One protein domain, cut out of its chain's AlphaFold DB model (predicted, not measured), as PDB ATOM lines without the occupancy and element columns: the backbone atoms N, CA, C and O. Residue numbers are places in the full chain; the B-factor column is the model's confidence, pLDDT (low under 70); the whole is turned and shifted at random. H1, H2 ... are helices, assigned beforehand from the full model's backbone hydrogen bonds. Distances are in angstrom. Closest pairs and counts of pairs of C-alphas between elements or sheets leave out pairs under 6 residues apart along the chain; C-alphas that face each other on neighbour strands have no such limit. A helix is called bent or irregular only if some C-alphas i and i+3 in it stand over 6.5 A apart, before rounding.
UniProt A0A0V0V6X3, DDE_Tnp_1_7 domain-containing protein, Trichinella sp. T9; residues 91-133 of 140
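Overview. This is residues 91 to 133 of the 140 residues of the protein "DDE_Tnp_1_7 domain-containing protein" of Trichinella sp. T9 (UniProt A0A0V0V6X3). A lopsided helical hairpin: one long, kinked helix, H1, with a shorter helix, H2, folded back beside its later part, so that the first residues of H1, from Lys 91, reach beyond the end of H2. A short tail, residues 128 to 133, turns back from the end of H2. The printed part has 43 residues with two named helices, H1 then H2, and no named strand; the class is all helix. It is only just compact, close to loose, with a radius of gyration of the C-alphas of 10.7 A, and its outline is a rod of 36 by 16 by 15 A.

Along the chain. Find C-alpha 91 at (248.374, 251.488, 251.091); from there H1, residues 91 to 111, runs 29.2 A to C-alpha 111 at (224.660, 265.087, 261.478). It has a kink of 43 degrees near residue 105, and it is irregular: C-alphas 102 and 105 are 7.2 A apart. H2, residues 114 to 127, runs 20.4 A and ends at C-alpha 127, (234.491, 260.176, 252.579). It too is irregular, with C-alphas 115 and 118 at 8.2 A.

Arrangement. Look first at Tyr 111 and His 117, where H1 and H2 touch: their C-alphas, the closest of the two helices, are 4.9 A apart. The helices run opposite ways at a shallow tilt of 17 degrees, a helical hairpin. Their centres are 13.2 A apart. In the backbone, 15 of 17 O i to N i+4 pairs in H1 and 8 of 10 in H2 are within hydrogen-bond range.

Size, cuts and confidence. The two C-alphas farthest apart, those of Lys 91 and Glu 114, are 35.9 A apart. The printed part has no cut, and residues 112 and 113 make a tight link from H1 to H2. The mean pLDDT of the printed part is 84.7; look for values under 70 at residues 131 to 133.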
ATOM      1  N   LYS A  91     248.285 250.853 249.762       91.62
ATOM      2  CA  LYS A  91     248.374 251.488 251.091       91.62
ATOM      3  C   LYS A  91     247.575 252.794 251.171       91.62
ATOM      4  O   LYS A  91     246.879 253.030 252.151       91.62
ATOM      5  N   LYS A  92     247.596 253.609 250.109       91.50
ATOM      6  CA  LYS A  92     246.783 254.834 250.008       91.50
ATOM      7  C   LYS A  92     245.283 254.543 250.136       91.50
ATOM      8  O   LYS A  92     244.580 255.258 250.844       91.50
ATOM      9  N   CYS A  93     244.794 253.498 249.467       92.00
ATOM     10  CA  CYS A  93     243.391 253.104 249.559       92.00
ATOM     11  C   CYS A  93     243.048 252.576 250.956       92.00
ATOM     12  O   CYS A  93     242.032 252.979 251.514       92.00
ATOM     13  N   PHE A  94     243.929 251.758 251.543       92.94
ATOM     14  CA  PHE A  94     243.787 251.278 252.919       92.94
ATOM     15  C   PHE A  94     243.650 252.428 253.914       92.94
ATOM     16  O   PHE A  94     242.711 252.449 254.700       92.94
ATOM     17  N   MET A  95     244.524 253.432 253.840       93.38
ATOM     18  CA  MET A  95     244.447 254.591 254.731       93.38
ATOM     19  C   MET A  95     243.175 255.411 254.520       93.38
ATOM     20  O   MET A  95     242.598 255.893 255.491       93.38
ATOM     21  N   ARG A  96     242.701 255.551 253.273       91.44
ATOM     22  CA  ARG A  96     241.427 256.225 252.992       91.44
ATOM     23  C   ARG A  96     240.260 255.481 253.643       91.44
ATOM     24  O   ARG A  96     239.453 256.114 254.315       91.44
ATOM     25  N   GLU A  97     240.198 254.162 253.490       92.50
ATOM     26  CA  GLU A  97     239.163 253.316 254.099       92.50
ATOM     27  C   GLU A  97     239.226 253.349 255.623       92.50
ATOM     28  O   GLU A  97     238.206 253.576 256.267       92.50
ATOM     29  N   LEU A  98     240.426 253.213 256.189       93.62
ATOM     30  CA  LEU A  98     240.665 253.318 257.624       93.62
ATOM     31  C   LEU A  98     240.196 254.674 258.158       93.62
ATOM     32  O   LEU A  98     239.448 254.727 259.129       93.62
ATOM     33  N   SER A  99     240.583 255.770 257.499       92.94
ATOM     34  CA  SER A  99     240.168 257.112 257.907       92.94
ATOM     35  C   SER A  99     238.649 257.267 257.873       92.94
ATOM     36  O   SER A  99     238.083 257.760 258.840       92.94
ATOM     37  N   ALA A 100     237.988 256.774 256.818       91.75
ATOM     38  CA  ALA A 100     236.538 256.822 256.672       91.75
ATOM     39  C   ALA A 100     235.828 256.014 257.770       91.75
ATOM     40  O   ALA A 100     234.846 256.487 258.336       91.75
ATOM     41  N   GLN A 101     236.343 254.828 258.112       93.19
ATOM     42  CA  GLN A 101     235.803 253.995 259.189       93.19
ATOM     43  C   GLN A 101     235.934 254.672 260.558       93.19
ATOM     44  O   GLN A 101     234.965 254.686 261.314       93.19
ATOM     45  N   LEU A 102     237.088 255.278 260.854       94.12
ATOM     46  CA  LEU A 102     237.333 255.963 262.129       94.12
ATOM     47  C   LEU A 102     236.454 257.207 262.312       94.12
ATOM     48  O   LEU A 102     236.010 257.486 263.422       94.12
ATOM     49  N   VAL A 103     236.181 257.960 261.240       93.06
ATOM     50  CA  VAL A 103     235.373 259.191 261.334       93.06
ATOM     51  C   VAL A 103     233.872 258.953 261.205       93.06
ATOM     52  O   VAL A 103     233.104 259.821 261.613       93.06
ATOM     53  N   LYS A 104     233.430 257.806 260.667       90.06
ATOM     54  CA  LYS A 104     232.017 257.541 260.341       90.06
ATOM     55  C   LYS A 104     231.070 257.845 261.504       90.06
ATOM     56  O   LYS A 104     230.170 258.662 261.347       90.06
ATOM     57  N   GLN A 105     231.310 257.245 262.670       90.88
ATOM     58  CA  GLN A 105     230.460 257.442 263.850       90.88
ATOM     59  C   GLN A 105     230.434 258.911 264.298       90.88
ATOM     60  O   GLN A 105     229.391 259.438 264.674       90.88
ATOM     61  N   HIS A 106     231.568 259.609 264.211       90.75
ATOM     62  CA  HIS A 106     231.643 261.028 264.555       90.75
ATOM     63  C   HIS A 106     230.873 261.920 263.579       90.75
ATOM     64  O   HIS A 106     230.256 262.894 264.011       90.75
ATOM     65  N   ILE A 107     230.886 261.601 262.282       88.88
ATOM     66  CA  ILE A 107     230.094 262.316 261.275       88.88
ATOM     67  C   ILE A 107     228.600 262.073 261.525       88.88
ATOM     68  O   ILE A 107     227.837 263.034 261.553       88.88
ATOM     69  N   GLU A 108     228.192 260.827 261.783       88.00
ATOM     70  CA  GLU A 108     226.798 260.472 262.090       88.00
ATOM     71  C   GLU A 108     226.273 261.208 263.331       88.00
ATOM     72  O   GLU A 108     225.182 261.770 263.289       88.00
ATOM     73  N   MET A 109     227.065 261.297 264.404       88.62
ATOM     74  CA  MET A 109     226.693 262.067 265.600       88.62
ATOM     75  C   MET A 109     226.548 263.567 265.315       88.62
ATOM     76  O   MET A 109     225.639 264.211 265.831       88.62
ATOM     77  N   ARG A 110     227.437 264.140 264.493       88.44
ATOM     78  CA  ARG A 110     227.378 265.565 264.126       88.44
ATOM     79  C   ARG A 110     226.202 265.882 263.212       88.44
ATOM     80  O   ARG A 110     225.658 266.972 263.311       88.44
ATOM     81  N   TYR A 111     225.799 264.936 262.374       85.75
ATOM     82  CA  TYR A 111     224.660 265.087 261.478       85.75
ATOM     83  C   TYR A 111     223.330 265.261 262.216       85.75
ATOM     84  O   TYR A 111     222.464 265.991 261.749       85.75
ATOM     85  N   GLN A 112     223.189 264.676 263.407       85.12
ATOM     86  CA  GLN A 112     222.000 264.874 264.245       85.12
ATOM     87  C   GLN A 112     221.909 266.284 264.853       85.12
ATOM     88  O   GLN A 112     220.892 266.640 265.442       85.12
ATOM     89  N   ASN A 113     222.962 267.099 264.745       86.94
ATOM     90  CA  ASN A 113     222.965 268.465 265.249       86.94
ATOM     91  C   ASN A 113     222.588 269.445 264.132       86.94
ATOM     92  O   ASN A 113     223.394 269.744 263.249       86.94
ATOM     93  N   GLU A 114     221.381 270.004 264.230       83.94
ATOM     94  CA  GLU A 114     220.801 270.932 263.249       83.94
ATOM     95  C   GLU A 114     221.713 272.125 262.921       83.94
ATOM     96  O   GLU A 114     221.754 272.579 261.780       83.94
ATOM     97  N   LYS A 115     222.520 272.598 263.881       87.50
ATOM     98  CA  LYS A 115     223.408 273.759 263.684       87.50
ATOM     99  C   LYS A 115     224.569 273.493 262.724       87.50
ATOM    100  O   LYS A 115     225.140 274.440 262.190       87.50
ATOM    101  N   ILE A 116     224.964 272.233 262.548       85.12
ATOM    102  CA  ILE A 116     226.142 271.827 261.758       85.12
ATOM    103  C   ILE A 116     225.803 270.792 260.677       85.12
ATOM    104  O   ILE A 116     226.702 270.226 260.050       85.12
ATOM    105  N   HIS A 117     224.511 270.569 260.432       79.88
ATOM    106  CA  HIS A 117     223.981 269.561 259.516       79.88
ATOM    107  C   HIS A 117     224.561 269.691 258.094       79.88
ATOM    108  O   HIS A 117     225.204 268.758 257.611       79.88
ATOM    109  N   ALA A 118     224.510 270.883 257.491       79.69
ATOM    110  CA  ALA A 118     225.053 271.121 256.146       79.69
ATOM    111  C   ALA A 118     226.558 270.788 256.019       79.69
ATOM    112  O   ALA A 118     227.005 270.215 255.027       79.69
ATOM    113  N   GLN A 119     227.364 271.086 257.047       79.38
ATOM    114  CA  GLN A 119     228.796 270.752 257.048       79.38
ATOM    115  C   GLN A 119     229.028 269.238 257.126       79.38
ATOM    116  O   GLN A 119     229.961 268.707 256.519       79.38
ATOM    117  N   SER A 120     228.178 268.531 257.871       79.25
ATOM    118  CA  SER A 120     228.262 267.078 258.008       79.25
ATOM    119  C   SER A 120     227.823 266.332 256.741       79.25
ATOM    120  O   SER A 120     228.432 265.313 256.414       79.25
ATOM    121  N   GLU A 121     226.874 266.865 255.961       79.94
ATOM    122  CA  GLU A 121     226.502 266.311 254.646       79.94
ATOM    123  C   GLU A 121     227.682 266.286 253.672       79.94
ATOM    124  O   GLU A 121     227.967 265.249 253.061       79.94
ATOM    125  N   HIS A 122     228.437 267.386 253.587       83.12
ATOM    126  CA  HIS A 122     229.648 267.446 252.764       83.12
ATOM    127  C   HIS A 122     230.694 266.400 253.180       83.12
ATOM    128  O   HIS A 122     231.380 265.835 252.323       83.12
ATOM    129  N   ALA A 123     230.800 266.093 254.476       82.75
ATOM    130  CA  ALA A 123     231.727 265.079 254.969       82.75
ATOM    131  C   ALA A 123     231.339 263.662 254.505       82.75
ATOM    132  O   ALA A 123     232.220 262.898 254.100       82.75
ATOM    133  N   PHE A 124     230.045 263.318 254.477       83.00
ATOM    134  CA  PHE A 124     229.584 262.034 253.926       83.00
ATOM    135  C   PHE A 124     229.980 261.866 252.454       83.00
ATOM    136  O   PHE A 124     230.467 260.799 252.070       83.00
ATOM    137  N   ILE A 125     229.847 262.925 251.650       83.69
ATOM    138  CA  ILE A 125     230.217 262.925 250.227       83.69
ATOM    139  C   ILE A 125     231.734 262.758 250.063       83.69
ATOM    140  O   ILE A 125     232.188 261.888 249.318       83.69
ATOM    141  N   HIS A 126     232.529 263.541 250.796       84.12
ATOM    142  CA  HIS A 126     233.992 263.505 250.722       84.12
ATOM    143  C   HIS A 126     234.566 262.117 251.062       84.12
ATOM    144  O   HIS A 126     235.406 261.567 250.335       84.12
ATOM    145  N   TYR A 127     234.075 261.513 252.149       82.69
ATOM    146  CA  TYR A 127     234.491 260.176 252.579       82.69
ATOM    147  C   TYR A 127     233.776 259.041 251.836       82.69
ATOM    148  O   TYR A 127     234.131 257.881 252.038       82.69
ATOM    149  N   ARG A 128     232.830 259.361 250.938       83.00
ATOM    150  CA  ARG A 128     232.006 258.397 250.193       83.00
ATOM    151  C   ARG A 128     231.346 257.376 251.133       83.00
ATOM    152  O   ARG A 128     231.360 256.173 250.877       83.00
ATOM    153  N   LEU A 129     230.829 257.866 252.256       80.44
ATOM    154  CA  LEU A 129     230.163 257.056 253.271       80.44
ATOM    155  C   LEU A 129     228.675 256.905 252.921       80.44
ATOM    156  O   LEU A 129     228.059 257.880 252.488       80.44
ATOM    157  N   PRO A 130     228.074 255.719 253.126       70.12
ATOM    158  CA  PRO A 130     226.638 255.556 252.952       70.12
ATOM    159  C   PRO A 130     225.905 256.411 253.990       70.12
ATOM    160  O   PRO A 130     226.119 256.261 255.194       70.12
ATOM    161  N   GLN A 131     225.042 257.312 253.524       60.72
ATOM    162  CA  GLN A 131     224.115 258.037 254.385       60.72
ATOM    163  C   GLN A 131     223.024 257.052 254.811       60.72
ATOM    164  O   GLN A 131     222.086 256.774 254.064       60.72
ATOM    165  N   ASN A 132     223.153 256.487 256.010       56.59
ATOM    166  CA  ASN A 132     222.249 255.465 256.549       56.59
ATOM    167  C   ASN A 132     220.816 255.968 256.860       56.59
ATOM    168  O   ASN A 132     220.106 255.348 257.643       56.59
ATOM    169  N   HIS A 133     220.348 257.040 256.212       48.44
ATOM    170  CA  HIS A 133     218.970 257.520 256.327       48.44
ATOM    171  C   HIS A 133     218.131 257.466 255.054       48.44
ATOM    172  O   HIS A 133     216.946 257.766 255.146       48.44
TER     173      HIS A 133